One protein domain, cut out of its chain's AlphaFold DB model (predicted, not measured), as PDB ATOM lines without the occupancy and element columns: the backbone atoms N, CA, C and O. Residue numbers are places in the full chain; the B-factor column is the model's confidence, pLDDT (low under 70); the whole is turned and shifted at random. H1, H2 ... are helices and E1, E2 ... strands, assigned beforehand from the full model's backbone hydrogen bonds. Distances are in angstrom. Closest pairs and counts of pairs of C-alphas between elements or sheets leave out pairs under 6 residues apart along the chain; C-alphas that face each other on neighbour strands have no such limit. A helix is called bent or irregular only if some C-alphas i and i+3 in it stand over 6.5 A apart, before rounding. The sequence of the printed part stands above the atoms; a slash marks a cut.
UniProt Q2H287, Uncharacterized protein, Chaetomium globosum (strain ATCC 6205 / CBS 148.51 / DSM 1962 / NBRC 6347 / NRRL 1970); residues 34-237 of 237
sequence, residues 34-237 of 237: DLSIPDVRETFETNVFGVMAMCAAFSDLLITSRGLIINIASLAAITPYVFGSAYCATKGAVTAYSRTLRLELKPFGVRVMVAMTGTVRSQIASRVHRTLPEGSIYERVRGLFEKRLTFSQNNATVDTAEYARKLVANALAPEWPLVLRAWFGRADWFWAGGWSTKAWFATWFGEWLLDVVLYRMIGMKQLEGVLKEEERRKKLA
ATOM      1  N   ASP A  34     319.883 337.579 281.027       67.38
ATOM      2  CA  ASP A  34     319.719 338.112 279.666       67.38
ATOM      3  C   ASP A  34     320.831 337.850 278.629       67.38
ATOM      4  O   ASP A  34     320.875 338.521 277.597       67.38
ATOM      5  N   LEU A  35     321.727 336.879 278.848       69.69
ATOM      6  CA  LEU A  35     322.765 336.527 277.865       69.69
ATOM      7  C   LEU A  35     322.345 335.355 276.964       69.69
ATOM      8  O   LEU A  35     322.070 334.261 277.450       69.69
ATOM      9  N   SER A  36     322.415 335.550 275.644       76.62
ATOM     10  CA  SER A  36     322.378 334.458 274.658       76.62
ATOM     11  C   SER A  36     323.770 333.845 274.516       76.62
ATOM     12  O   SER A  36     324.729 334.509 274.131       76.62
ATOM     13  N   ILE A  37     323.914 332.565 274.846       79.69
ATOM     14  CA  ILE A  37     325.214 331.879 274.822       79.69
ATOM     15  C   ILE A  37     325.734 331.621 273.406       79.69
ATOM     16  O   ILE A  37     326.946 331.746 273.215       79.69
ATOM     17  N   PRO A  38     324.883 331.314 272.410       79.81
ATOM     18  CA  PRO A  38     325.282 331.382 271.008       79.81
ATOM     19  C   PRO A  38     325.937 332.725 270.649       79.81
ATOM     20  O   PRO A  38     327.068 332.724 270.169       79.81
ATOM     21  N   ASP A  39     325.317 333.853 271.008       74.75
ATOM     22  CA  ASP A  39     325.855 335.193 270.725       74.75
ATOM     23  C   ASP A  39     327.177 335.434 271.466       74.75
ATOM     24  O   ASP A  39     328.107 336.046 270.934       74.75
ATOM     25  N   VAL A  40     327.296 334.941 272.706       80.25
ATOM     26  CA  VAL A  40     328.557 334.990 273.460       80.25
ATOM     27  C   VAL A  40     329.644 334.226 272.711       80.25
ATOM     28  O   VAL A  40     330.730 334.769 272.521       80.25
ATOM     29  N   ARG A  41     329.373 332.993 272.263       82.31
ATOM     30  CA  ARG A  41     330.341 332.189 271.504       82.31
ATOM     31  C   ARG A  41     330.757 332.898 270.225       82.31
ATOM     32  O   ARG A  41     331.949 333.082 270.024       82.31
ATOM     33  N   GLU A  42     329.805 333.378 269.433       78.81
ATOM     34  CA  GLU A  42     330.077 334.119 268.196       78.81
ATOM     35  C   GLU A  42     330.931 335.375 268.446       78.81
ATOM     36  O   GLU A  42     331.894 335.657 267.724       78.81
ATOM     37  N   THR A  43     330.644 336.096 269.534       78.94
ATOM     38  CA  THR A  43     331.440 337.259 269.947       78.94
ATOM     39  C   THR A  43     332.881 336.856 270.281       78.94
ATOM     40  O   THR A  43     333.811 337.589 269.943       78.94
ATOM     41  N   PHE A  44     333.094 335.707 270.929       90.31
ATOM     42  CA  PHE A  44     334.428 335.174 271.233       90.31
ATOM     43  C   PHE A  44     335.159 334.656 269.989       90.31
ATOM     44  O   PHE A  44     336.347 334.950 269.842       90.31
ATOM     45  N   GLU A  45     334.465 333.959 269.086       90.62
ATOM     46  CA  GLU A  45     335.006 333.526 267.788       90.62
ATOM     47  C   GLU A  45     335.608 334.703 267.034       90.62
ATOM     48  O   GLU A  45     336.781 334.684 266.666       90.62
ATOM     49  N   THR A  46     334.853 335.791 266.910       80.69
ATOM     50  CA  THR A  46     335.324 336.968 266.177       80.69
ATOM     51  C   THR A  46     336.397 337.736 266.948       80.69
ATOM     52  O   THR A  46     337.461 338.050 266.414       80.69
ATOM     53  N   ASN A  47     336.132 338.072 268.213       85.31
ATOM     54  CA  ASN A  47     336.971 339.028 268.935       85.31
ATOM     55  C   ASN A  47     338.233 338.408 269.530       85.31
ATOM     56  O   ASN A  47     339.159 339.160 269.816       85.31
ATOM     57  N   VAL A  48     338.263 337.096 269.770       91.88
ATOM     58  CA  VAL A  48     339.368 336.420 270.464       91.88
ATOM     59  C   VAL A  48     340.027 335.403 269.547       91.88
ATOM     60  O   VAL A  48     341.195 335.577 269.201       91.88
ATOM     61  N   PHE A  49     339.290 334.376 269.120       92.12
ATOM     62  CA  PHE A  49     339.873 333.285 268.339       92.12
ATOM     63  C   PHE A  49     340.344 333.763 266.964       92.12
ATOM     64  O   PHE A  49     341.470 333.460 266.580       92.12
ATOM     65  N   GLY A  50     339.574 334.615 266.282       89.88
ATOM     66  CA  GLY A  50     339.989 335.246 265.029       89.88
ATOM     67  C   GLY A  50     341.275 336.069 265.168       89.88
ATOM     68  O   GLY A  50     342.169 335.972 264.331       89.88
ATOM     69  N   VAL A  51     341.429 336.821 266.264       90.50
ATOM     70  CA  VAL A  51     342.656 337.595 266.538       90.50
ATOM     71  C   VAL A  51     343.856 336.670 266.755       90.50
ATOM     72  O   VAL A  51     344.926 336.912 266.195       90.50
ATOM     73  N   MET A  52     343.686 335.608 267.545       96.44
ATOM     74  CA  MET A  52     344.740 334.619 267.790       96.44
ATOM     75  C   MET A  52     345.137 333.897 266.500       96.44
ATOM     76  O   MET A  52     346.325 333.799 266.201       96.44
ATOM     77  N   ALA A  53     344.155 333.469 265.702       94.06
ATOM     78  CA  ALA A  53     344.374 332.801 264.425       94.06
ATOM     79  C   ALA A  53     345.145 333.689 263.441       94.06
ATOM     80  O   ALA A  53     346.108 333.232 262.833       94.06
ATOM     81  N   MET A  54     344.795 334.976 263.337       90.75
ATOM     82  CA  MET A  54     345.530 335.930 262.498       90.75
ATOM     83  C   MET A  54     346.970 336.136 262.982       90.75
ATOM     84  O   MET A  54     347.891 336.158 262.174       90.75
ATOM     85  N   CYS A  55     347.198 336.249 264.291       92.00
ATOM     86  CA  CYS A  55     348.560 336.362 264.820       92.00
ATOM     87  C   CYS A  55     349.396 335.113 264.509       92.00
ATOM     88  O   CYS A  55     350.554 335.243 264.123       92.00
ATOM     89  N   ALA A  56     348.809 333.923 264.659       90.75
ATOM     90  CA  ALA A  56     349.476 332.657 264.374       90.75
ATOM     91  C   ALA A  56     349.766 332.480 262.875       90.75
ATOM     92  O   ALA A  56     350.851 332.052 262.510       90.75
ATOM     93  N   ALA A  57     348.831 332.850 261.997       93.12
ATOM     94  CA  ALA A  57     348.997 332.698 260.553       93.12
ATOM     95  C   ALA A  57     350.068 333.632 259.957       93.12
ATOM     96  O   ALA A  57     350.666 333.309 258.935       93.12
ATOM     97  N   PHE A  58     350.311 334.792 260.578       90.56
ATOM     98  CA  PHE A  58     351.249 335.806 260.079       90.56
ATOM     99  C   PHE A  58     352.547 335.904 260.897       90.56
ATOM    100  O   PHE A  58     353.371 336.778 260.616       90.56
ATOM    101  N   SER A  59     352.757 335.035 261.893       87.31
ATOM    102  CA  SER A  59     353.900 335.110 262.815       87.31
ATOM    103  C   SER A  59     355.244 335.085 262.088       87.31
ATOM    104  O   SER A  59     356.083 335.946 262.343       87.31
ATOM    105  N   ASP A  60     355.431 334.177 261.131       87.12
ATOM    106  CA  ASP A  60     356.697 334.028 260.401       87.12
ATOM    107  C   ASP A  60     357.031 335.262 259.552       87.12
ATOM    108  O   ASP A  60     358.174 335.733 259.526       87.12
ATOM    109  N   LEU A  61     356.022 335.848 258.899       86.88
ATOM    110  CA  LEU A  61     356.174 337.084 258.125       86.88
ATOM    111  C   LEU A  61     356.507 338.270 259.033       86.88
ATOM    112  O   LEU A  61     357.352 339.107 258.698       86.88
ATOM    113  N   LEU A  62     355.871 338.342 260.201       88.06
ATOM    114  CA  LEU A  62     356.129 339.382 261.193       88.06
ATOM    115  C   LEU A  62     357.533 339.255 261.791       88.06
ATOM    116  O   LEU A  62     358.212 340.268 261.926       88.06
ATOM    117  N   ILE A  63     357.996 338.035 262.079       87.69
ATOM    118  CA  ILE A  63     359.361 337.753 262.546       87.69
ATOM    119  C   ILE A  63     360.383 338.164 261.487       87.69
ATOM    120  O   ILE A  63     361.312 338.915 261.782       87.69
ATOM    121  N   THR A  64     360.173 337.746 260.237       89.12
ATOM    122  CA  THR A  64     361.066 338.069 259.114       89.12
ATOM    123  C   THR A  64     361.184 339.579 258.904       89.12
ATOM    124  O   THR A  64     362.280 340.104 258.715       89.12
ATOM    125  N   SER A  65     360.061 340.297 258.982       90.88
ATOM    126  CA  SER A  65     360.014 341.751 258.793       90.88
ATOM    127  C   SER A  65     360.369 342.564 260.040       90.88
ATOM    128  O   SER A  65     360.492 343.784 259.939       90.88
ATOM    129  N   ARG A  66     360.518 341.924 261.211       88.69
ATOM    130  CA  ARG A  66     360.585 342.600 262.523       88.69
ATOM    131  C   ARG A  66     359.434 343.601 262.697       88.69
ATOM    132  O   ARG A  66     359.628 344.758 263.071       88.69
ATOM    133  N   GLY A  67     358.236 343.148 262.332       88.00
ATOM    134  CA  GLY A  67     357.043 343.972 262.190       88.00
ATOM    135  C   GLY A  67     356.377 344.370 263.510       88.00
ATOM    136  O   GLY A  67     356.929 344.243 264.606       88.00
ATOM    137  N   LEU A  68     355.139 344.854 263.393       88.12
ATOM    138  CA  LEU A  68     354.310 345.304 264.509       88.12
ATOM    139  C   LEU A  68     352.914 344.679 264.428       88.12
ATOM    140  O   LEU A  68     352.212 344.842 263.433       88.12
ATOM    141  N   ILE A  69     352.485 344.043 265.515       90.56
ATOM    142  CA  ILE A  69     351.101 343.618 265.743       90.56
ATOM    143  C   ILE A  69     350.381 344.707 266.541       90.56
ATOM    144  O   ILE A  69     350.874 345.136 267.585       90.56
ATOM    145  N   ILE A  70     349.197 345.128 266.091       87.00
ATOM    146  CA  ILE A  70     348.325 346.045 266.840       87.00
ATOM    147  C   ILE A  70     346.974 345.373 267.066       87.00
ATOM    148  O   ILE A  70     346.172 345.248 266.144       87.00
ATOM    149  N   ASN A  71     346.696 345.002 268.312       89.88
ATOM    150  CA  ASN A  71     345.410 344.432 268.695       89.88
ATOM    151  C   ASN A  71     344.496 345.519 269.267       89.88
ATOM    152  O   ASN A  71     344.838 346.205 270.235       89.88
ATOM    153  N   ILE A  72     343.309 345.683 268.677       84.56
ATOM    154  CA  ILE A  72     342.344 346.706 269.098       84.56
ATOM    155  C   ILE A  72     341.525 346.209 270.295       84.56
ATOM    156  O   ILE A  72     340.541 345.468 270.161       84.56
ATOM    157  N   ALA A  73     341.917 346.659 271.485       87.38
ATOM    158  CA  ALA A  73     341.175 346.471 272.721       87.38
ATOM    159  C   ALA A  73     340.173 347.621 272.953       87.38
ATOM    160  O   ALA A  73     339.835 348.393 272.053       87.38
ATOM    161  N   SER A  74     339.651 347.718 274.173       84.00
ATOM    162  CA  SER A  74     338.703 348.755 274.578       84.00
ATOM    163  C   SER A  74     338.951 349.154 276.026       84.00
ATOM    164  O   SER A  74     339.416 348.335 276.816       84.00
ATOM    165  N   LEU A  75     338.545 350.367 276.414       84.94
ATOM    166  CA  LEU A  75     338.420 350.722 277.833       84.94
ATOM    167  C   LEU A  75     337.532 349.731 278.597       84.94
ATOM    168  O   LEU A  75     337.761 349.505 279.782       84.94
ATOM    169  N   ALA A  76     336.581 349.077 277.925       80.56
ATOM    170  CA  ALA A  76     335.738 348.033 278.508       80.56
ATOM    171  C   ALA A  76     336.511 346.772 278.953       80.56
ATOM    172  O   ALA A  76     335.938 345.909 279.608       80.56
ATOM    173  N   ALA A  77     337.800 346.644 278.615       83.44
ATOM    174  CA  ALA A  77     338.655 345.575 279.136       83.44
ATOM    175  C   ALA A  77     339.040 345.782 280.613       83.44
ATOM    176  O   ALA A  77     339.420 344.825 281.276       83.44
ATOM    177  N   ILE A  78     338.976 347.024 281.104       81.75
ATOM    178  CA  ILE A  78     339.391 347.407 282.466       81.75
ATOM    179  C   ILE A  78     338.353 348.240 283.220       81.75
ATOM    180  O   ILE A  78     338.479 348.448 284.418       81.75
ATOM    181  N   THR A  79     337.359 348.774 282.515       80.94
ATOM    182  CA  THR A  79     336.259 349.528 283.112       80.94
ATOM    183  C   THR A  79     334.966 348.741 282.931       80.94
ATOM    184  O   THR A  79     334.674 348.322 281.806       80.94
ATOM    185  N   PRO A  80     334.161 348.545 283.990       76.19
ATOM    186  CA  PRO A  80     332.869 347.889 283.861       76.19
ATOM    187  C   PRO A  80     331.951 348.600 282.853       76.19
ATOM    188  O   PRO A  80     331.518 349.739 283.051       76.19
ATOM    189  N   TYR A  81     331.608 347.904 281.768       74.12
ATOM    190  CA  TYR A  81     330.560 348.313 280.835       74.12
ATOM    191  C   TYR A  81     329.313 347.452 281.074       74.12
ATOM    192  O   TYR A  81     329.150 346.362 280.522       74.12
ATOM    193  N   VAL A  82     328.438 347.956 281.950       75.12
ATOM    194  CA  VAL A  82     327.147 347.328 282.272       75.12
ATOM    195  C   VAL A  82     326.341 347.105 280.984       75.12
ATOM    196  O   VAL A  82     326.362 347.951 280.088       75.12
ATOM    197  N   PHE A  83     325.669 345.952 280.898       75.75
ATOM    198  CA  PHE A  83     324.969 345.426 279.710       75.75
ATOM    199  C   PHE A  83     325.866 344.957 278.550       75.75
ATOM    200  O   PHE A  83     325.377 344.665 277.460       75.75
ATOM    201  N   GLY A  84     327.181 344.854 278.753       74.44
ATOM    202  CA  GLY A  84     328.089 344.267 277.764       74.44
ATOM    203  C   GLY A  84     329.175 343.408 278.391       74.44
ATOM    204  O   GLY A  84     330.320 343.468 277.953       74.44
ATOM    205  N   SER A  85     328.832 342.615 279.407       80.31
ATOM    206  CA  SER A  85     329.764 341.735 280.126       80.31
ATOM    207  C   SER A  85     330.518 340.779 279.194       80.31
ATOM    208  O   SER A  85     331.738 340.682 279.294       80.31
ATOM    209  N   ALA A  86     329.830 340.146 278.238       79.56
ATOM    210  CA  ALA A  86     330.453 339.271 277.241       79.56
ATOM    211  C   ALA A  86     331.480 340.017 276.374       79.56
ATOM    212  O   ALA A  86     332.609 339.562 276.201       79.56
ATOM    213  N   TYR A  87     331.131 341.217 275.902       79.38
ATOM    214  CA  TYR A  87     332.056 342.075 275.163       79.38
ATOM    215  C   TYR A  87     333.274 342.469 276.016       79.38
ATOM    216  O   TYR A  87     334.407 342.326 275.550       79.38
ATOM    217  N   CYS A  88     333.061 342.898 277.269       83.31
ATOM    218  CA  CYS A  88     334.143 343.212 278.212       83.31
ATOM    219  C   CYS A  88     335.091 342.023 278.379       83.31
ATOM    220  O   CYS A  88     336.304 342.193 278.283       83.31
ATOM    221  N   ALA A  89     334.534 340.819 278.549       85.44
ATOM    222  CA  ALA A  89     335.304 339.591 278.681       85.44
ATOM    223  C   ALA A  89     336.189 339.342 277.449       85.44
ATOM    224  O   ALA A  89     337.381 339.089 277.610       85.44
ATOM    225  N   THR A  90     335.663 339.505 276.226       83.06
ATOM    226  CA  THR A  90     336.488 339.354 275.009       83.06
ATOM    227  C   THR A  90     337.624 340.370 274.932       83.06
ATOM    228  O   THR A  90     338.751 340.020 274.589       83.06
ATOM    229  N   LYS A  91     337.372 341.636 275.294       87.75
ATOM    230  CA  LYS A  91     338.405 342.678 275.270       87.75
ATOM    231  C   LYS A  91     339.444 342.481 276.374       87.75
ATOM    232  O   LYS A  91     340.626 342.719 276.124       87.75
ATOM    233  N   GLY A  92     339.041 341.971 277.537       89.75
ATOM    234  CA  GLY A  92     339.951 341.487 278.577       89.75
ATOM    235  C   GLY A  92     340.833 340.335 278.087       89.75
ATOM    236  O   GLY A  92     342.052 340.400 278.232       89.75
ATOM    237  N   ALA A  93     340.246 339.332 277.423       91.25
ATOM    238  CA  ALA A  93     340.971 338.186 276.872       91.25
ATOM    239  C   ALA A  93     342.027 338.603 275.834       91.25
ATOM    240  O   ALA A  93     343.188 338.225 275.961       91.25
ATOM    241  N   VAL A  94     341.668 339.450 274.860       88.00
ATOM    242  CA  VAL A  94     342.621 339.972 273.857       88.00
ATOM    243  C   VAL A  94     343.741 340.774 274.511       88.00
ATOM    244  O   VAL A  94     344.896 340.686 274.096       88.00
ATOM    245  N   THR A  95     343.416 341.549 275.547       90.81
ATOM    246  CA  THR A  95     344.405 342.337 276.289       90.81
ATOM    247  C   THR A  95     345.403 341.424 277.001       90.81
ATOM    248  O   THR A  95     346.608 341.638 276.896       90.81
ATOM    249  N   ALA A  96     344.922 340.383 277.686       92.50
ATOM    250  CA  ALA A  96     345.771 339.395 278.346       92.50
ATOM    251  C   ALA A  96     346.639 338.622 277.337       92.50
ATOM    252  O   ALA A  96     347.853 338.551 277.512       92.50
ATOM    253  N   TYR A  97     346.041 338.140 276.245       94.44
ATOM    254  CA  TYR A  97     346.741 337.451 275.159       94.44
ATOM    255  C   TYR A  97     347.880 338.297 274.575       94.44
ATOM    256  O   TYR A  97     349.025 337.857 274.510       94.44
ATOM    257  N   SER A  98     347.589 339.551 274.224       91.50
ATOM    258  CA  SER A  98     348.567 340.448 273.597       91.50
ATOM    259  C   SER A  98     349.760 340.750 274.506       91.50
ATOM    260  O   SER A  98     350.876 340.937 274.026       91.50
ATOM    261  N   ARG A  99     349.538 340.789 275.828       89.31
ATOM    262  CA  ARG A  99     350.604 341.008 276.817       89.31
ATOM    263  C   ARG A  99     351.599 339.859 276.839       89.31
ATOM    264  O   ARG A  99     352.800 340.116 276.893       89.31
ATOM    265  N   THR A 100     351.104 338.629 276.788       92.19
ATOM    266  CA  THR A 100     351.947 337.434 276.724       92.19
ATOM    267  C   THR A 100     352.675 337.366 275.386       92.19
ATOM    268  O   THR A 100     353.904 337.325 275.369       92.19
ATOM    269  N   LEU A 101     351.939 337.515 274.276       92.31
ATOM    270  CA  LEU A 101     352.487 337.451 272.918       92.31
ATOM    271  C   LEU A 101     353.632 338.448 272.701       92.31
ATOM    272  O   LEU A 101     354.620 338.160 272.035       92.31
ATOM    273  N   ARG A 102     353.535 339.633 273.313       89.75
ATOM    274  CA  ARG A 102     354.603 340.632 273.277       89.75
ATOM    275  C   ARG A 102     355.930 340.110 273.818       89.75
ATOM    276  O   ARG A 102     356.974 340.434 273.263       89.75
ATOM    277  N   LEU A 103     355.908 339.389 274.938       90.50
ATOM    278  CA  LEU A 103     357.126 338.864 275.555       90.50
ATOM    279  C   LEU A 103     357.676 337.682 274.761       90.50
ATOM    280  O   LEU A 103     358.889 337.599 274.590       90.50
ATOM    281  N   GLU A 104     356.792 336.837 274.236       94.06
ATOM    282  CA  GLU A 104     357.148 335.697 273.388       94.06
ATOM    283  C   GLU A 104     357.824 336.143 272.087       94.06
ATOM    284  O   GLU A 104     358.829 335.567 271.684       94.06
ATOM    285  N   LEU A 105     357.319 337.208 271.456       91.44
ATOM    286  CA  LEU A 105     357.823 337.670 270.163       91.44
ATOM    287  C   LEU A 105     358.977 338.687 270.248       91.44
ATOM    288  O   LEU A 105     359.665 338.935 269.255       91.44
ATOM    289  N   LYS A 106     359.239 339.254 271.434       90.12
ATOM    290  CA  LYS A 106     360.300 340.254 271.646       90.12
ATOM    291  C   LYS A 106     361.702 339.787 271.207       90.12
ATOM    292  O   LYS A 106     362.386 340.595 270.577       90.12
ATOM    293  N   PRO A 107     362.164 338.549 271.494       93.31
ATOM    294  CA  PRO A 107     363.481 338.074 271.049       93.31
ATOM    295  C   PRO A 107     363.648 338.062 269.525       93.31
ATOM    296  O   PRO A 107     364.764 338.182 269.028       93.31
ATOM    297  N   PHE A 108     362.541 337.977 268.788       91.94
ATOM    298  CA  PHE A 108     362.513 337.969 267.325       91.94
ATOM    299  C   PHE A 108     362.400 339.376 266.715       91.94
ATOM    300  O   PHE A 108     362.311 339.528 265.502       91.94
ATOM    301  N   GLY A 109     362.404 340.425 267.544       86.31
ATOM    302  CA  GLY A 109     362.318 341.813 267.090       86.31
ATOM    303  C   GLY A 109     360.918 342.258 266.663       86.31
ATOM    304  O   GLY A 109     360.785 343.361 266.140       86.31
ATOM    305  N   VAL A 110     359.880 341.451 266.899       88.50
ATOM    306  CA  VAL A 110     358.492 341.828 266.604       88.50
ATOM    307  C   VAL A 110     357.910 342.604 267.776       88.50
ATOM    308  O   VAL A 110     358.000 342.197 268.938       88.50
ATOM    309  N   ARG A 111     357.269 343.729 267.469       87.56
ATOM    310  CA  ARG A 111     356.542 344.532 268.452       87.56
ATOM    311  C   ARG A 111     355.085 344.094 268.533       87.56
ATOM    312  O   ARG A 111     354.469 343.748 267.531       87.56
ATOM    313  N   VAL A 112     354.503 344.204 269.723       89.06
ATOM    314  CA  VAL A 112     353.065 344.008 269.942       89.06
ATOM    315  C   VAL A 112     352.528 345.179 270.757       89.06
ATOM    316  O   VAL A 112     353.066 345.498 271.820       89.06
ATOM    317  N   MET A 113     351.475 345.816 270.250       85.06
ATOM    318  CA  MET A 113     350.769 346.934 270.871       85.06
ATOM    319  C   MET A 113     349.294 346.598 271.076       85.06
ATOM    320  O   MET A 113     348.657 345.958 270.239       85.06
ATOM    321  N   VAL A 114     348.732 347.097 272.174       88.31
ATOM    322  CA  VAL A 114     347.304 347.012 272.481       88.31
ATOM    323  C   VAL A 114     346.702 348.407 272.388       88.31
ATOM    324  O   VAL A 114     347.078 349.298 273.144       88.31
ATOM    325  N   ALA A 115     345.748 348.626 271.488       84.81
ATOM    326  CA  ALA A 115     345.035 349.900 271.422       84.81
ATOM    327  C   ALA A 115     343.871 349.903 272.426       84.81
ATOM    328  O   ALA A 115     342.812 349.323 272.178       84.81
ATOM    329  N   MET A 116     344.057 350.570 273.565       86.12
ATOM    330  CA  MET A 116     343.036 350.789 274.589       86.12
ATOM    331  C   MET A 116     342.086 351.900 274.152       86.12
ATOM    332  O   MET A 116     342.250 353.081 274.472       86.12
ATOM    333  N   THR A 117     341.091 351.489 273.373       82.25
ATOM    334  CA  THR A 117     340.211 352.407 272.654       82.25
ATOM    335  C   THR A 117     339.037 352.856 273.509       82.25
ATOM    336  O   THR A 117     338.261 352.041 274.018       82.25
ATOM    337  N   GLY A 118     338.915 354.170 273.651       84.56
ATOM    338  CA  GLY A 118     337.774 354.863 274.223       84.56
ATOM    339  C   GLY A 118     336.633 355.065 273.231       84.56
ATOM    340  O   GLY A 118     336.463 354.299 272.285       84.56
ATOM    341  N   THR A 119     335.821 356.097 273.441       82.62
ATOM    342  CA  THR A 119     334.686 356.383 272.553       82.62
ATOM    343  C   THR A 119     335.166 356.979 271.225       82.62
ATOM    344  O   THR A 119     335.864 357.996 271.191       82.62
ATOM    345  N   VAL A 120     334.809 356.320 270.120       73.62
ATOM    346  CA  VAL A 120     335.156 356.713 268.746       73.62
ATOM    347  C   VAL A 120     333.896 356.659 267.890       73.62
ATOM    348  O   VAL A 120     333.090 355.725 268.003       73.62
ATOM    349  N   ARG A 121     333.722 357.673 267.040       77.12
ATOM    350  CA  ARG A 121     332.566 357.790 266.155       77.12
ATOM    351  C   ARG A 121     332.606 356.633 265.169       77.12
ATOM    352  O   ARG A 121     333.632 356.394 264.540       77.12
ATOM    353  N   SER A 122     331.529 355.865 265.080       71.25
ATOM    354  CA  SER A 122     331.429 354.731 264.159       71.25
ATOM    355  C   SER A 122     329.976 354.294 263.981       71.25
ATOM    356  O   SER A 122     329.073 354.756 264.673       71.25
ATOM    357  N   GLN A 123     329.744 353.348 263.076       66.62
ATOM    358  CA  GLN A 123     328.420 352.756 262.850       66.62
ATOM    359  C   GLN A 123     328.102 351.600 263.820       66.62
ATOM    360  O   GLN A 123     327.170 350.833 263.598       66.62
ATOM    361  N   ILE A 124     328.869 351.449 264.908       66.25
ATOM    362  CA  ILE A 124     328.715 350.316 265.833       66.25
ATOM    363  C   ILE A 124     327.373 350.339 266.581       66.25
ATOM    364  O   ILE A 124     326.819 349.287 266.880       66.25
ATOM    365  N   ALA A 125     326.831 351.530 266.855       57.84
ATOM    366  CA  ALA A 125     325.545 351.688 267.535       57.84
ATOM    367  C   ALA A 125     324.350 351.765 266.570       57.84
ATOM    368  O   ALA A 125     323.216 351.640 267.012       57.84
ATOM    369  N   SER A 126     324.583 351.973 265.267       53.66
ATOM    370  CA  SER A 126     323.506 352.095 264.275       53.66
ATOM    371  C   SER A 126     323.083 350.756 263.670       53.66
ATOM    372  O   SER A 126     321.969 350.650 263.168       53.66
ATOM    373  N   ARG A 127     323.942 349.728 263.720       50.25
ATOM    374  CA  ARG A 127     323.680 348.419 263.093       50.25
ATOM    375  C   ARG A 127     323.158 347.339 264.039       50.25
ATOM    376  O   ARG A 127     322.677 346.321 263.562       50.25
ATOM    377  N   VAL A 128     323.238 347.538 265.355       56.00
ATOM    378  CA  VAL A 128     322.886 346.503 266.341       56.00
ATOM    379  C   VAL A 128     321.742 346.990 267.225       56.00
ATOM    380  O   VAL A 128     321.952 347.765 268.156       56.00
ATOM    381  N   HIS A 129     320.522 346.534 266.936       62.06
ATOM    382  CA  HIS A 129     319.353 346.771 267.785       62.06
ATOM    383  C   HIS A 129     319.335 345.735 268.909       62.06
ATOM    384  O   HIS A 129     318.664 344.713 268.825       62.06
ATOM    385  N   ARG A 130     320.131 345.977 269.956       72.25
ATOM    386  CA  ARG A 130     320.049 345.171 271.179       72.25
ATOM    387  C   ARG A 130     318.795 345.570 271.944       72.25
ATOM    388  O   ARG A 130     318.613 346.746 272.249       72.25
ATOM    389  N   THR A 131     317.970 344.593 272.280       79.88
ATOM    390  CA  THR A 131     316.791 344.759 273.130       79.88
ATOM    391  C   THR A 131     316.961 343.941 274.401       79.88
ATOM    392  O   THR A 131     317.741 342.990 274.447       79.88
ATOM    393  N   LEU A 132     316.255 344.336 275.459       80.88
ATOM    394  CA  LEU A 132     316.112 343.476 276.626       80.88
ATOM    395  C   LEU A 132     315.155 342.327 276.273       80.88
ATOM    396  O   LEU A 132     314.107 342.607 275.679       80.88
ATOM    397  N   PRO A 133     315.489 341.071 276.615       80.88
ATOM    398  CA  PRO A 133     314.575 339.954 276.436       80.88
ATOM    399  C   PRO A 133     313.363 340.099 277.361       80.88
ATOM    400  O   PRO A 133     313.407 340.780 278.391       80.88
ATOM    401  N   GLU A 134     312.269 339.438 276.996       78.25
ATOM    402  CA  GLU A 134     311.063 339.420 277.817       78.25
ATOM    403  C   GLU A 134     311.352 338.804 279.195       78.25
ATOM    404  O   GLU A 134     312.054 337.800 279.316       78.25
ATOM    405  N   GLY A 135     310.843 339.433 280.258       76.62
ATOM    406  CA  GLY A 135     311.092 338.992 281.633       76.62
ATOM    407  C   GLY A 135     312.453 339.399 282.208       76.62
ATOM    408  O   GLY A 135     312.752 339.032 283.347       76.62
ATOM    409  N   SER A 136     313.243 340.195 281.478       80.62
ATOM    410  CA  SER A 136     314.517 340.745 281.949       80.62
ATOM    411  C   SER A 136     314.409 341.370 283.344       80.62
ATOM    412  O   SER A 136     313.515 342.169 283.656       80.62
ATOM    413  N   ILE A 137     315.391 341.083 284.201       78.69
ATOM    414  CA  ILE A 137     315.498 341.757 285.503       78.69
ATOM    415  C   ILE A 137     315.818 343.254 285.353       78.69
ATOM    416  O   ILE A 137     315.549 344.041 286.260       78.69
ATOM    417  N   TYR A 138     316.353 343.658 284.198       81.75
ATOM    418  CA  TYR A 138     316.710 345.035 283.876       81.75
ATOM    419  C   TYR A 138     315.571 345.818 283.227       81.75
ATOM    420  O   TYR A 138     315.728 347.013 282.991       81.75
ATOM    421  N   GLU A 139     314.406 345.196 283.023       83.12
ATOM    422  CA  GLU A 139     313.202 345.843 282.490       83.12
ATOM    423  C   GLU A 139     312.872 347.156 283.218       83.12
ATOM    424  O   GLU A 139     312.585 348.184 282.609       83.12
ATOM    425  N   ARG A 140     313.025 347.155 284.548       81.56
ATOM    426  CA  ARG A 140     312.736 348.300 285.429       81.56
ATOM    427  C   ARG A 140     313.648 349.497 285.170       81.56
ATOM    428  O   ARG A 140     313.320 350.623 285.523       81.56
ATOM    429  N   VAL A 141     314.802 349.249 284.564       83.00
ATOM    430  CA  VAL A 141     315.793 350.255 284.186       83.00
ATOM    431  C   VAL A 141     316.065 350.234 282.684       83.00
ATOM    432  O   VAL A 141     317.154 350.604 282.244       83.00
ATOM    433  N   ARG A 142     315.059 349.869 281.876       83.44
ATOM    434  CA  ARG A 142     315.116 349.884 280.407       83.44
ATOM    435  C   ARG A 142     315.686 351.192 279.851       83.44
ATOM    436  O   ARG A 142     316.566 351.161 278.998       83.44
ATOM    437  N   GLY A 143     315.295 352.338 280.412       82.81
ATOM    438  CA  GLY A 143     315.835 353.637 279.999       82.81
ATOM    439  C   GLY A 143     317.346 353.804 280.238       82.81
ATOM    440  O   GLY A 143     318.007 354.529 279.495       82.81
ATOM    441  N   LEU A 144     317.931 353.135 281.243       82.25
ATOM    442  CA  LEU A 144     319.390 353.094 281.429       82.25
ATOM    443  C   LEU A 144     320.060 352.197 280.386       82.25
ATOM    444  O   LEU A 144     321.102 352.573 279.846       82.25
ATOM    445  N   PHE A 145     319.455 351.047 280.082       81.56
ATOM    446  CA  PHE A 145     319.919 350.149 279.025       81.56
ATOM    447  C   PHE A 145     319.951 350.863 277.665       81.56
ATOM    448  O   PHE A 145     321.003 350.917 277.029       81.56
ATOM    449  N   GLU A 146     318.856 351.515 277.270       83.19
ATOM    450  CA  GLU A 146     318.737 352.244 276.000       83.19
ATOM    451  C   GLU A 146     319.754 353.387 275.882       83.19
ATOM    452  O   GLU A 146     320.464 353.500 274.878       83.19
ATOM    453  N   LYS A 147     319.917 354.194 276.942       82.44
ATOM    454  CA  LYS A 147     320.962 355.232 276.995       82.44
ATOM    455  C   LYS A 147     322.360 354.643 276.815       82.44
ATOM    456  O   LYS A 147     323.237 355.281 276.228       82.44
ATOM    457  N   ARG A 148     322.601 353.426 277.314       79.88
ATOM    458  CA  ARG A 148     323.917 352.787 277.238       79.88
ATOM    459  C   ARG A 148     324.261 352.275 275.840       79.88
ATOM    460  O   ARG A 148     325.452 352.222 275.518       79.88
ATOM    461  N   LEU A 149     323.265 351.969 275.007       75.06
ATOM    462  CA  LEU A 149     323.469 351.539 273.618       75.06
ATOM    463  C   LEU A 149     324.143 352.620 272.766       75.06
ATOM    464  O   LEU A 149     324.993 352.308 271.935       75.06
ATOM    465  N   THR A 150     323.822 353.892 273.013       78.00
ATOM    466  CA  THR A 150     324.325 355.029 272.221       78.00
ATOM    467  C   THR A 150     325.422 355.834 272.922       78.00
ATOM    468  O   THR A 150     326.003 356.738 272.321       78.00
ATOM    469  N   PHE A 151     325.784 355.484 274.163       79.50
ATOM    470  CA  PHE A 151     326.784 356.209 274.961       79.50
ATOM    471  C   PHE A 151     328.114 356.415 274.226       79.50
ATOM    472  O   PHE A 151     328.686 357.502 274.256       79.50
ATOM    473  N   SER A 152     328.614 355.383 273.539       70.31
ATOM    474  CA  SER A 152     329.894 355.473 272.827       70.31
ATOM    475  C   SER A 152     329.868 356.439 271.644       70.31
ATOM    476  O   SER A 152     330.929 356.831 271.173       70.31
ATOM    477  N   GLN A 153     328.678 356.807 271.166       76.88
ATOM    478  CA  GLN A 153     328.494 357.733 270.052       76.88
ATOM    479  C   GLN A 153     328.225 359.159 270.529       76.88
ATOM    480  O   GLN A 153     328.628 360.108 269.855       76.88
ATOM    481  N   ASN A 154     327.669 359.318 271.730       80.56
ATOM    482  CA  ASN A 154     327.204 360.607 272.239       80.56
ATOM    483  C   ASN A 154     328.101 361.226 273.327       80.56
ATOM    484  O   ASN A 154     327.939 362.401 273.645       80.56
ATOM    485  N   ASN A 155     329.060 360.487 273.899       76.12
ATOM    486  CA  ASN A 155     329.829 360.950 275.058       76.12
ATOM    487  C   ASN A 155     331.339 361.001 274.793       76.12
ATOM    488  O   ASN A 155     332.025 359.977 274.800       76.12
ATOM    489  N   ALA A 156     331.866 362.228 274.670       78.38
ATOM    490  CA  ALA A 156     333.286 362.533 274.436       78.38
ATOM    491  C   ALA A 156     333.890 361.823 273.208       78.38
ATOM    492  O   ALA A 156     335.086 361.559 273.163       78.38
ATOM    493  N   THR A 157     333.050 361.497 272.232       77.88
ATOM    494  CA  THR A 157     333.377 360.679 271.067       77.88
ATOM    495  C   THR A 157     334.363 361.378 270.137       77.88
ATOM    496  O   THR A 157     334.055 362.436 269.586       77.88
ATOM    497  N   VAL A 158     335.524 360.761 269.924       82.00
ATOM    498  CA  VAL A 158     336.551 361.258 268.995       82.00
ATOM    499  C   VAL A 158     336.199 360.868 267.558       82.00
ATOM    500  O   VAL A 158     335.598 359.816 267.324       82.00
ATOM    501  N   ASP A 159     336.564 361.711 266.594       83.75
ATOM    502  CA  ASP A 159     336.410 361.409 265.172       83.75
ATOM    503  C   ASP A 159     337.253 360.190 264.743       83.75
ATOM    504  O   ASP A 159     338.369 359.979 265.223       83.75
ATOM    505  N   THR A 160     336.726 359.375 263.826       80.50
ATOM    506  CA  THR A 160     337.382 358.135 263.382       80.50
ATOM    507  C   THR A 160     338.724 358.413 262.711       80.50
ATOM    508  O   THR A 160     339.703 357.717 262.987       80.50
ATOM    509  N   ALA A 161     338.792 359.431 261.846       78.69
ATOM    510  CA  ALA A 161     340.010 359.751 261.111       78.69
ATOM    511  C   ALA A 161     341.066 360.353 262.044       78.69
ATOM    512  O   ALA A 161     342.251 360.041 261.932       78.69
ATOM    513  N   GLU A 162     340.642 361.175 263.006       84.19
ATOM    514  CA  GLU A 162     341.531 361.673 264.057       84.19
ATOM    515  C   GLU A 162     342.107 360.540 264.916       84.19
ATOM    516  O   GLU A 162     343.319 360.493 265.141       84.19
ATOM    517  N   TYR A 163     341.264 359.603 265.358       78.81
ATOM    518  CA  TYR A 163     341.703 358.433 266.114       78.81
ATOM    519  C   TYR A 163     342.721 357.602 265.317       78.81
ATOM    520  O   TYR A 163     343.786 357.270 265.840       78.81
ATOM    521  N   ALA A 164     342.433 357.324 264.041       78.06
ATOM    522  CA  ALA A 164     343.320 356.556 263.171       78.06
ATOM    523  C   ALA A 164     344.684 357.241 262.993       78.06
ATOM    524  O   ALA A 164     345.716 356.592 263.158       78.06
ATOM    525  N   ARG A 165     344.708 358.562 262.749       81.88
ATOM    526  CA  ARG A 165     345.962 359.333 262.659       81.88
ATOM    527  C   ARG A 165     346.795 359.217 263.934       81.88
ATOM    528  O   ARG A 165     347.997 358.982 263.852       81.88
ATOM    529  N   LYS A 166     346.164 359.344 265.107       81.00
ATOM    530  CA  LYS A 166     346.846 359.216 266.407       81.00
ATOM    531  C   LYS A 166     347.418 357.812 266.617       81.00
ATOM    532  O   LYS A 166     348.555 357.690 267.063       81.00
ATOM    533  N   LEU A 167     346.654 356.772 266.275       78.19
ATOM    534  CA  LEU A 167     347.099 355.382 266.388       78.19
ATOM    535  C   LEU A 167     348.294 355.095 265.476       78.19
ATOM    536  O   LEU A 167     349.290 354.550 265.940       78.19
ATOM    537  N   VAL A 168     348.224 355.502 264.207       81.12
ATOM    538  CA  VAL A 168     349.312 355.301 263.238       81.12
ATOM    539  C   VAL A 168     350.569 356.061 263.657       81.12
ATOM    540  O   VAL A 168     351.654 355.486 263.665       81.12
ATOM    541  N   ALA A 169     350.438 357.325 264.073       80.12
ATOM    542  CA  ALA A 169     351.577 358.109 264.548       80.12
ATOM    543  C   ALA A 169     352.281 357.438 265.739       80.12
ATOM    544  O   ALA A 169     353.507 357.404 265.797       80.12
ATOM    545  N   ASN A 170     351.517 356.857 266.670       81.62
ATOM    546  CA  ASN A 170     352.087 356.124 267.795       81.62
ATOM    547  C   ASN A 170     352.704 354.779 267.383       81.62
ATOM    548  O   ASN A 170     353.770 354.424 267.874       81.62
ATOM    549  N   ALA A 171     352.070 354.057 266.457       80.69
ATOM    550  CA  ALA A 171     352.584 352.801 265.925       80.69
ATOM    551  C   ALA A 171     353.971 352.972 265.285       80.69
ATOM    552  O   ALA A 171     354.866 352.161 265.525       80.69
ATOM    553  N   LEU A 172     354.159 354.059 264.531       81.50
ATOM    554  CA  LEU A 172     355.416 354.395 263.857       81.50
ATOM    555  C   LEU A 172     356.479 354.989 264.793       81.50
ATOM    556  O   LEU A 172     357.655 355.027 264.435       81.50
ATOM    557  N   ALA A 173     356.095 355.449 265.985       79.94
ATOM    558  CA  ALA A 173     357.037 356.033 266.927       79.94
ATOM    559  C   ALA A 173     358.031 354.981 267.466       79.94
ATOM    560  O   ALA A 173     357.676 353.802 267.643       79.94
ATOM    561  N   PRO A 174     359.280 355.391 267.763       73.50
ATOM    562  CA  PRO A 174     360.229 354.534 268.446       73.50
ATOM    563  C   PRO A 174     359.741 354.229 269.859       73.50
ATOM    564  O   PRO A 174     359.061 355.004 270.530       73.50
ATOM    565  N   GLU A 175     360.108 353.048 270.314       70.31
ATOM    566  CA  GLU A 175     359.606 352.479 271.543       70.31
ATOM    567  C   GLU A 175     360.446 353.054 272.718       70.31
ATOM    568  O   GLU A 175     361.660 352.879 272.754       70.31
ATOM    569  N   TRP A 176     359.839 353.724 273.709       68.12
ATOM    570  CA  TRP A 176     360.547 354.490 274.771       68.12
ATOM    571  C   TRP A 176     361.588 353.660 275.584       68.12
ATOM    572  O   TRP A 176     361.385 352.470 275.744       68.12
ATOM    573  N   PRO A 177     362.692 354.161 276.166       68.62
ATOM    574  CA  PRO A 177     363.543 353.342 277.052       68.62
ATOM    575  C   PRO A 177     362.803 352.642 278.215       68.62
ATOM    576  O   PRO A 177     361.935 353.231 278.859       68.62
ATOM    577  N   LEU A 178     363.165 351.388 278.525       63.22
ATOM    578  CA  LEU A 178     362.425 350.495 279.441       63.22
ATOM    579  C   LEU A 178     362.264 351.040 280.878       63.22
ATOM    580  O   LEU A 178     361.248 350.787 281.518       63.22
ATOM    581  N   VAL A 179     363.223 351.834 281.358       63.97
ATOM    582  CA  VAL A 179     363.199 352.464 282.695       63.97
ATOM    583  C   VAL A 179     362.121 353.544 282.790       63.97
ATOM    584  O   VAL A 179     361.317 353.559 283.717       63.97
ATOM    585  N   LEU A 180     362.043 354.412 281.783       62.31
ATOM    586  CA  LEU A 180     361.028 355.460 281.708       62.31
ATOM    587  C   LEU A 180     359.642 354.870 281.357       62.31
ATOM    588  O   LEU A 180     358.621 355.389 281.796       62.31
ATOM    589  N   ARG A 181     359.601 353.720 280.664       61.69
ATOM    590  CA  ARG A 181     358.380 352.919 280.440       61.69
ATOM    591  C   ARG A 181     357.765 352.332 281.714       61.69
ATOM    592  O   ARG A 181     356.594 351.991 281.679       61.69
ATOM    593  N   ALA A 182     358.526 352.144 282.791       56.56
ATOM    594  CA  ALA A 182     358.009 351.546 284.026       56.56
ATOM    595  C   ALA A 182     357.329 352.578 284.946       56.56
ATOM    596  O   ALA A 182     356.434 352.222 285.706       56.56
ATOM    597  N   TRP A 183     357.733 353.851 284.860       53.97
ATOM    598  CA  TRP A 183     357.288 354.920 285.761       53.97
ATOM    599  C   TRP A 183     356.017 355.650 285.304       53.97
ATOM    600  O   TRP A 183     355.231 356.077 286.142       53.97
ATOM    601  N   PHE A 184     355.773 355.773 283.994       56.94
ATOM    602  CA  PHE A 184     354.652 356.566 283.449       56.94
ATOM    603  C   PHE A 184     353.464 355.721 282.949       56.94
ATOM    604  O   PHE A 184     352.628 356.192 282.178       56.94
ATOM    605  N   GLY A 185     353.355 354.473 283.407       53.12
ATOM    606  CA  GLY A 185     352.260 353.556 283.078       53.12
ATOM    607  C   GLY A 185     352.660 352.412 282.143       53.12
ATOM    608  O   GLY A 185     353.788 352.314 281.679       53.12
ATOM    609  N   ARG A 186     351.722 351.495 281.887       56.56
ATOM    610  CA  ARG A 186     351.958 350.280 281.094       56.56
ATOM    611  C   ARG A 186     352.228 350.608 279.614       56.56
ATOM    612  O   ARG A 186     351.329 351.032 278.895       56.56
ATOM    613  N   ALA A 187     353.472 350.413 279.172       52.28
ATOM    614  CA  ALA A 187     353.969 350.772 277.834       52.28
ATOM    615  C   ALA A 187     353.376 349.973 276.657       52.28
ATOM    616  O   ALA A 187     353.662 350.273 275.502       52.28
ATOM    617  N   ASP A 188     352.605 348.929 276.934       62.12
ATOM    618  CA  ASP A 188     351.934 348.070 275.957       62.12
ATOM    619  C   ASP A 188     350.598 348.644 275.469       62.12
ATOM    620  O   ASP A 188     350.061 348.164 274.470       62.12
ATOM    621  N   TRP A 189     350.048 349.642 276.165       71.88
ATOM    622  CA  TRP A 189     348.714 350.165 275.893       71.88
ATOM    623  C   TRP A 189     348.787 351.548 275.260       71.88
ATOM    624  O   TRP A 189     349.188 352.526 275.888       71.88
ATOM    625  N   PHE A 190     348.339 351.641 274.012       78.19
ATOM    626  CA  PHE A 190     348.069 352.913 273.369       78.19
ATOM    627  C   PHE A 190     346.667 353.385 273.745       78.19
ATOM    628  O   PHE A 190     345.667 352.792 273.341       78.19
ATOM    629  N   TRP A 191     346.589 354.460 274.523       81.31
ATOM    630  CA  TRP A 191     345.326 355.027 274.984       81.31
ATOM    631  C   TRP A 191     344.856 356.118 274.030       81.31
ATOM    632  O   TRP A 191     345.461 357.183 273.942       81.31
ATOM    633  N   ALA A 192     343.731 355.896 273.357       79.38
ATOM    634  CA  ALA A 192     343.145 356.885 272.454       79.38
ATOM    635  C   ALA A 192     341.623 356.764 272.390       79.38
ATOM    636  O   ALA A 192     341.052 355.741 272.757       79.38
ATOM    637  N   GLY A 193     340.965 357.818 271.913       77.88
ATOM    638  CA  GLY A 193     339.508 357.936 271.933       77.88
ATOM    639  C   GLY A 193     338.993 358.611 273.204       77.88
ATOM    640  O   GLY A 193     339.740 358.888 274.142       77.88
ATOM    641  N   GLY A 194     337.700 358.912 273.234       81.25
ATOM    642  CA  GLY A 194     337.097 359.608 274.362       81.25
ATOM    643  C   GLY A 194     337.201 358.815 275.654       81.25
ATOM    644  O   GLY A 194     337.108 357.591 275.648       81.25
ATOM    645  N   TRP A 195     337.380 359.517 276.771       81.56
ATOM    646  CA  TRP A 195     337.578 358.941 278.109       81.56
ATOM    647  C   TRP A 195     338.885 358.164 278.328       81.56
ATOM    648  O   TRP A 195     339.169 357.838 279.479       81.56
ATOM    649  N   SER A 196     339.717 357.926 277.305       81.31
ATOM    650  CA  SER A 196     340.914 357.084 277.451       81.31
ATOM    651  C   SER A 196     341.943 357.671 278.418       81.31
ATOM    652  O   SER A 196     342.398 356.969 279.313       81.31
ATOM    653  N   THR A 197     342.236 358.972 278.325       82.44
ATOM    654  CA  THR A 197     343.176 359.661 279.229       82.44
ATOM    655  C   THR A 197     342.687 359.662 280.677       82.44
ATOM    656  O   THR A 197     343.475 359.480 281.600       82.44
ATOM    657  N   LYS A 198     341.375 359.832 280.889       81.94
ATOM    658  CA  LYS A 198     340.779 359.810 282.234       81.94
ATOM    659  C   LYS A 198     340.823 358.406 282.833       81.94
ATOM    660  O   LYS A 198     341.168 358.261 283.998       81.94
ATOM    661  N   ALA A 199     340.501 357.389 282.032       80.56
ATOM    662  CA  ALA A 199     340.585 355.992 282.446       80.56
ATOM    663  C   ALA A 199     342.029 355.605 282.788       80.56
ATOM    664  O   ALA A 199     342.257 355.026 283.843       80.56
ATOM    665  N   TRP A 200     343.000 356.001 281.956       83.44
ATOM    666  CA  TRP A 200     344.426 355.823 282.230       83.44
ATOM    667  C   TRP A 200     344.832 356.451 283.566       83.44
ATOM    668  O   TRP A 200     345.370 355.749 284.417       83.44
ATOM    669  N   PHE A 201     344.507 357.725 283.799       81.25
ATOM    670  CA  PHE A 201     344.834 358.397 285.061       81.25
ATOM    671  C   PHE A 201     344.185 357.708 286.268       81.25
ATOM    672  O   PHE A 201     344.820 357.515 287.299       81.25
ATOM    673  N   ALA A 202     342.936 357.265 286.133       78.44
ATOM    674  CA  ALA A 202     342.233 356.565 287.200       78.44
ATOM    675  C   ALA A 202     342.874 355.212 287.563       78.44
ATOM    676  O   ALA A 202     342.802 354.814 288.724       78.44
ATOM    677  N   THR A 203     343.571 354.540 286.632       77.38
ATOM    678  CA  THR A 203     344.307 353.302 286.960       77.38
ATOM    679  C   THR A 203     345.412 353.509 287.999       77.38
ATOM    680  O   THR A 203     345.797 352.548 288.659       77.38
ATOM    681  N   TRP A 204     345.888 354.742 288.209       78.94
ATOM    682  CA  TRP A 204     346.903 355.045 289.224       78.94
ATOM    683  C   TRP A 204     346.360 354.980 290.656       78.94
ATOM    684  O   TRP A 204     347.128 354.802 291.595       78.94
ATOM    685  N   PHE A 205     345.042 355.093 290.829       79.75
ATOM    686  CA  PHE A 205     344.383 355.117 292.139       79.75
ATOM    687  C   PHE A 205     343.732 353.771 292.506       79.75
ATOM    688  O   PHE A 205     343.129 353.642 293.571       79.75
ATOM    689  N   GLY A 206     343.883 352.764 291.639       72.75
ATOM    690  CA  GLY A 206     343.321 351.425 291.798       72.75
ATOM    691  C   GLY A 206     341.944 351.246 291.150       72.75
ATOM    692  O   GLY A 206     341.173 352.190 290.977       72.75
ATOM    693  N   GLU A 207     341.629 349.998 290.797       72.81
ATOM    694  CA  GLU A 207     340.398 349.633 290.076       72.81
ATOM    695  C   GLU A 207     339.122 349.905 290.894       72.81
ATOM    696  O   GLU A 207     338.094 350.277 290.336       72.81
ATOM    697  N   TRP A 208     339.203 349.860 292.229       78.62
ATOM    698  CA  TRP A 208     338.074 350.168 293.115       78.62
ATOM    699  C   TRP A 208     337.509 351.585 292.899       78.62
ATOM    700  O   TRP A 208     336.300 351.797 293.012       78.62
ATOM    701  N   LEU A 209     338.362 352.568 292.578       76.50
ATOM    702  CA  LEU A 209     337.917 353.940 292.343       76.50
ATOM    703  C   LEU A 209     337.130 354.034 291.033       76.50
ATOM    704  O   LEU A 209     336.101 354.712 290.976       76.50
ATOM    705  N   LEU A 210     337.594 353.327 289.998       75.56
ATOM    706  CA  LEU A 210     336.887 353.210 288.724       75.56
ATOM    707  C   LEU A 210     335.505 352.594 288.935       75.56
ATOM    708  O   LEU A 210     334.521 353.156 288.453       75.56
ATOM    709  N   ASP A 211     335.414 351.521 289.716       78.00
ATOM    710  CA  ASP A 211     334.151 350.851 290.018       78.00
ATOM    711  C   ASP A 211     333.168 351.779 290.737       78.00
ATOM    712  O   ASP A 211     332.023 351.914 290.309       78.00
ATOM    713  N   VAL A 212     333.606 352.490 291.781       79.69
ATOM    714  CA  VAL A 212     332.742 353.418 292.532       79.69
ATOM    715  C   VAL A 212     332.245 354.566 291.652       79.69
ATOM    716  O   VAL A 212     331.064 354.931 291.706       79.69
ATOM    717  N   VAL A 213     333.131 355.152 290.844       79.94
ATOM    718  CA  VAL A 213     332.785 356.259 289.943       79.94
ATOM    719  C   VAL A 213     331.811 355.781 288.868       79.94
ATOM    720  O   VAL A 213     330.767 356.405 288.667       79.94
ATOM    721  N   LEU A 214     332.094 354.649 288.224       78.56
ATOM    722  CA  LEU A 214     331.262 354.103 287.153       78.56
ATOM    723  C   LEU A 214     329.913 353.615 287.670       78.56
ATOM    724  O   LEU A 214     328.899 353.906 287.045       78.56
ATOM    725  N   TYR A 215     329.862 352.971 288.835       79.50
ATOM    726  CA  TYR A 215     328.611 352.541 289.461       79.50
ATOM    727  C   TYR A 215     327.645 353.719 289.659       79.50
ATOM    728  O   TYR A 215     326.448 353.626 289.369       79.50
ATOM    729  N   ARG A 216     328.176 354.868 290.102       80.06
ATOM    730  CA  ARG A 216     327.407 356.111 290.250       80.06
ATOM    731  C   ARG A 216     327.031 356.715 288.898       80.06
ATOM    732  O   ARG A 216     325.876 357.085 288.717       80.06
ATOM    733  N   MET A 217     327.974 356.797 287.961       78.25
ATOM    734  CA  MET A 217     327.755 357.403 286.642       78.25
ATOM    735  C   MET A 217     326.770 356.623 285.765       78.25
ATOM    736  O   MET A 217     326.021 357.231 285.008       78.25
ATOM    737  N   ILE A 218     326.763 355.291 285.855       75.81
ATOM    738  CA  ILE A 218     325.888 354.409 285.065       75.81
ATOM    739  C   ILE A 218     324.441 354.441 285.588       75.81
ATOM    740  O   ILE A 218     323.521 354.037 284.884       75.81
ATOM    741  N   GLY A 219     324.217 354.970 286.794       76.25
ATOM    742  CA  GLY A 219     322.882 355.087 287.373       76.25
ATOM    743  C   GLY A 219     322.406 353.820 288.079       76.25
ATOM    744  O   GLY A 219     321.219 353.703 288.357       76.25
ATOM    745  N   MET A 220     323.302 352.896 288.447       80.81
ATOM    746  CA  MET A 220     322.926 351.652 289.141       80.81
ATOM    747  C   MET A 220     322.249 351.895 290.498       80.81
ATOM    748  O   MET A 220     321.418 351.100 290.925       80.81
ATOM    749  N   LYS A 221     322.494 353.056 291.121       80.94
ATOM    750  CA  LYS A 221     321.731 353.527 292.290       80.94
ATOM    751  C   LYS A 221     320.222 353.634 292.038       80.94
ATOM    752  O   LYS A 221     319.449 353.480 292.977       80.94
ATOM    753  N   GLN A 222     319.799 353.911 290.804       78.25
ATOM    754  CA  GLN A 222     318.380 353.943 290.446       78.25
ATOM    755  C   GLN A 222     317.780 352.540 290.527       78.25
ATOM    756  O   GLN A 222     316.725 352.374 291.130       78.25
ATOM    757  N   LEU A 223     318.488 351.522 290.015       79.00
ATOM    758  CA  LEU A 223     318.062 350.127 290.141       79.00
ATOM    759  C   LEU A 223     317.981 349.700 291.613       79.00
ATOM    760  O   LEU A 223     316.985 349.113 292.020       79.00
ATOM    761  N   GLU A 224     318.986 350.035 292.428       82.12
ATOM    762  CA  GLU A 224     318.940 349.754 293.871       82.12
ATOM    763  C   GLU A 224     317.745 350.417 294.562       82.12
ATOM    764  O   GLU A 224     317.137 349.811 295.441       82.12
ATOM    765  N   GLY A 225     317.421 351.659 294.186       82.50
ATOM    766  CA  GLY A 225     316.266 352.383 294.711       82.50
ATOM    767  C   GLY A 225     314.959 351.656 294.409       82.50
ATOM    768  O   GLY A 225     314.200 351.365 295.330       82.50
ATOM    769  N   VAL A 226     314.756 351.277 293.143       81.31
ATOM    770  CA  VAL A 226     313.570 350.524 292.704       81.31
ATOM    771  C   VAL A 226     313.449 349.196 293.459       81.31
ATOM    772  O   VAL A 226     312.389 348.885 293.998       81.31
ATOM    773  N   LEU A 227     314.544 348.438 293.578       82.19
ATOM    774  CA  LEU A 227     314.547 347.157 294.293       82.19
ATOM    775  C   LEU A 227     314.218 347.320 295.787       82.19
ATOM    776  O   LEU A 227     313.453 346.528 296.340       82.19
ATOM    777  N   LYS A 228     314.753 348.358 296.443       85.25
ATOM    778  CA  LYS A 228     314.473 348.651 297.860       85.25
ATOM    779  C   LYS A 228     313.017 349.051 298.093       85.25
ATOM    780  O   LYS A 228     312.434 348.656 299.104       85.25
ATOM    781  N   GLU A 229     312.420 349.821 297.186       83.56
ATOM    782  CA  GLU A 229     311.004 350.194 297.269       83.56
ATOM    783  C   GLU A 229     310.080 348.984 297.105       83.56
ATOM    784  O   GLU A 229     309.119 348.844 297.863       83.56
ATOM    785  N   GLU A 230     310.386 348.077 296.177       78.25
ATOM    786  CA  GLU A 230     309.638 346.828 296.007       78.25
ATOM    787  C   GLU A 230     309.748 345.920 297.233       78.25
ATOM    788  O   GLU A 230     308.745 345.371 297.691       78.25
ATOM    789  N   GLU A 231     310.948 345.778 297.799       80.81
ATOM    790  CA  GLU A 231     311.151 344.993 299.016       80.81
ATOM    791  C   GLU A 231     310.367 345.588 300.195       80.81
ATOM    792  O   GLU A 231     309.769 344.855 300.985       80.81
ATOM    793  N   ARG A 232     310.304 346.922 300.284       82.88
ATOM    794  CA  ARG A 232     309.491 347.623 301.281       82.88
ATOM    795  C   ARG A 232     307.994 347.398 301.054       82.88
ATOM    796  O   ARG A 232     307.294 347.127 302.022       82.88
ATOM    797  N   ARG A 233     307.504 347.461 299.809       79.62
ATOM    798  CA  ARG A 233     306.094 347.180 299.473       79.62
ATOM    799  C   ARG A 233     305.700 345.741 299.803       79.62
ATOM    800  O   ARG A 233     304.648 345.537 300.389       79.62
ATOM    801  N   LYS A 234     306.559 344.761 299.504       77.38
ATOM    802  CA  LYS A 234     306.324 343.339 299.823       77.38
ATOM    803  C   LYS A 234     306.314 343.028 301.319       77.38
ATOM    804  O   LYS A 234     305.720 342.039 301.708       77.38
ATOM    805  N   LYS A 235     306.993 343.828 302.147       74.94
ATOM    806  CA  LYS A 235     306.964 343.691 303.615       74.94
ATOM    807  C   LYS A 235     305.729 344.333 304.259       74.94
ATOM    808  O   LYS A 235     305.485 344.094 305.435       74.94
ATOM    809  N   LEU A 236     305.020 345.192 303.523       71.50
ATOM    810  CA  LEU A 236     303.830 345.918 303.984       71.50
ATOM    811  C   LEU A 236     302.511 345.287 303.501       71.50
ATOM    812  O   LEU A 236     301.455 345.723 303.950       71.50
ATOM    813  N   ALA A 237     302.580 344.321 302.582       62.19
ATOM    814  CA  ALA A 237     301.462 343.529 302.071       62.19
ATOM    815  C   ALA A 237     301.457 342.147 302.733       62.19
ATOM    816  O   ALA A 237     300.349 341.618 302.954       62.19
TER     817      ALA A 237
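AT A GLANCE: This is residues 34 to 237 of the 237 residues of an uncharacterized protein of Chaetomium globosum (strain ATCC 6205 / CBS 148.51 / DSM 1962 / NBRC 6347 / NRRL 1970) (UniProt Q2H287). A narrow sheet of three parallel strands has long helix H3 along one face and H5 over the other, while H1 runs side by side with H3 at the E1 edge. From edge strand E3 the chain goes on through H7 and H8 to H9, which meets one end of H4 well away from the sheet; residues 228 to 237 stick out there as an arm. The printed part has 204 residues with nine named helices and three named strands, in the order H1 H2 E1 H3 E2 H4 H5 H6 E3 H7 H8 H9; the sheet's order is E1 E2 E3, and the class is mostly helix. The whole is only just compact, close to loose, with a radius of gyration of the C-alphas of 19.8 A, and its C-alphas span 73 by 37 by 30 A.

IN THESE COORDINATES: H1, residues 37 to 57, begins at C-alpha 37 (325.214, 331.879, 274.822), is 27.7 A long and has a kink of 28 degrees near residue 51; it is neither bent nor irregular, but only just: C-alphas 46 and 49 are 6.2 A apart. H2 is residues 59 to 65, and E1, residues 68 to 74, is 18.9 A long. H3, residues 85 to 108, is 35.4 A long, with a kink of 31 degrees near residue 102; it is irregular, C-alphas 104 and 107 being 7.2 A apart. E2, residues 111 to 117, is 18.6 A long and begins at C-alpha 111 (356.542, 344.532, 268.452). H4, residues 139 to 154, 22.8 A, is irregular, C-alphas 140 and 143 being 8.2 A apart. H5 is residues 160 to 172, 18.4 A; H6 is 178 to 183; E3 is 189 to 192, 9.4 A. H7 is residues 196 to 205, H8 is 207 to 217, and H9, residues 220 to 236, 24.9 A, ends at C-alpha 236 (303.830, 345.918, 303.984).

HOW THE PARTS SIT: E1 and E2 are parallel at 22 degrees, with N 71 and O 113 2.9 A apart, within hydrogen-bond range. E2 and E3 are parallel at 38 degrees, with N 190 and O 114 at 2.8 A. There are three layers, helices on both faces of a sheet: H1, H3 and H7 on one, H5 on the other. E1, H3, E2 form a strand-helix-strand unit, two parallel neighbour strands with a helix between, its crossover right-handed; E2, H4 H5 H6, E3 form another. H3 runs along the strands over E1 and E2 at a height over the sheet of 8.5 A; its closest C-alphas to E2 are those of Arg 102 and Val 112, 5.0 A. H5, on the opposite face at 9.1 A, lies over E2 and, only just, E3, with 3 C-alphas on it. H7 stands up from the sheet at 46 degrees. H1 touches residues 86 to 94 of H3 alone, at a shallow tilt of 12 degrees, the same way; the closest C-alphas are those of Val 48 and Val 94, 5.9 A. H2 only grazes the sheet, and H6 is not on it. H7 touches H8 at a steep tilt of 54 degrees, with the C-alphas of Ala 202 and Leu 210 closest at 6.5 A. H9 touches H4, opposite ways at 4 degrees, with the C-alphas of Val 141 and Leu 223 closest at 6.4 A. Every O i to N i+4 pair is within hydrogen-bond range in H2, H5, H8 and H9, against 14 of 17 in H1, 17 of 20 in H3, 7 of 12 in H4, 1 of 2 in H6 and 4 of 6 in H7.

THE WHOLE: The C-alphas farthest apart are those of Thr 64 and Ala 237, 73.7 A. Without residues 228 to 237, which stand free, the body spans 57 by 36 by 29 A. The printed part has no cut, and the link E2 to H4, residues 118 to 138, is long. Mean pLDDT of the printed part is 80.1; it is under 70 at residues 34 to 35, 123 to 129, 176 to 188 and 237.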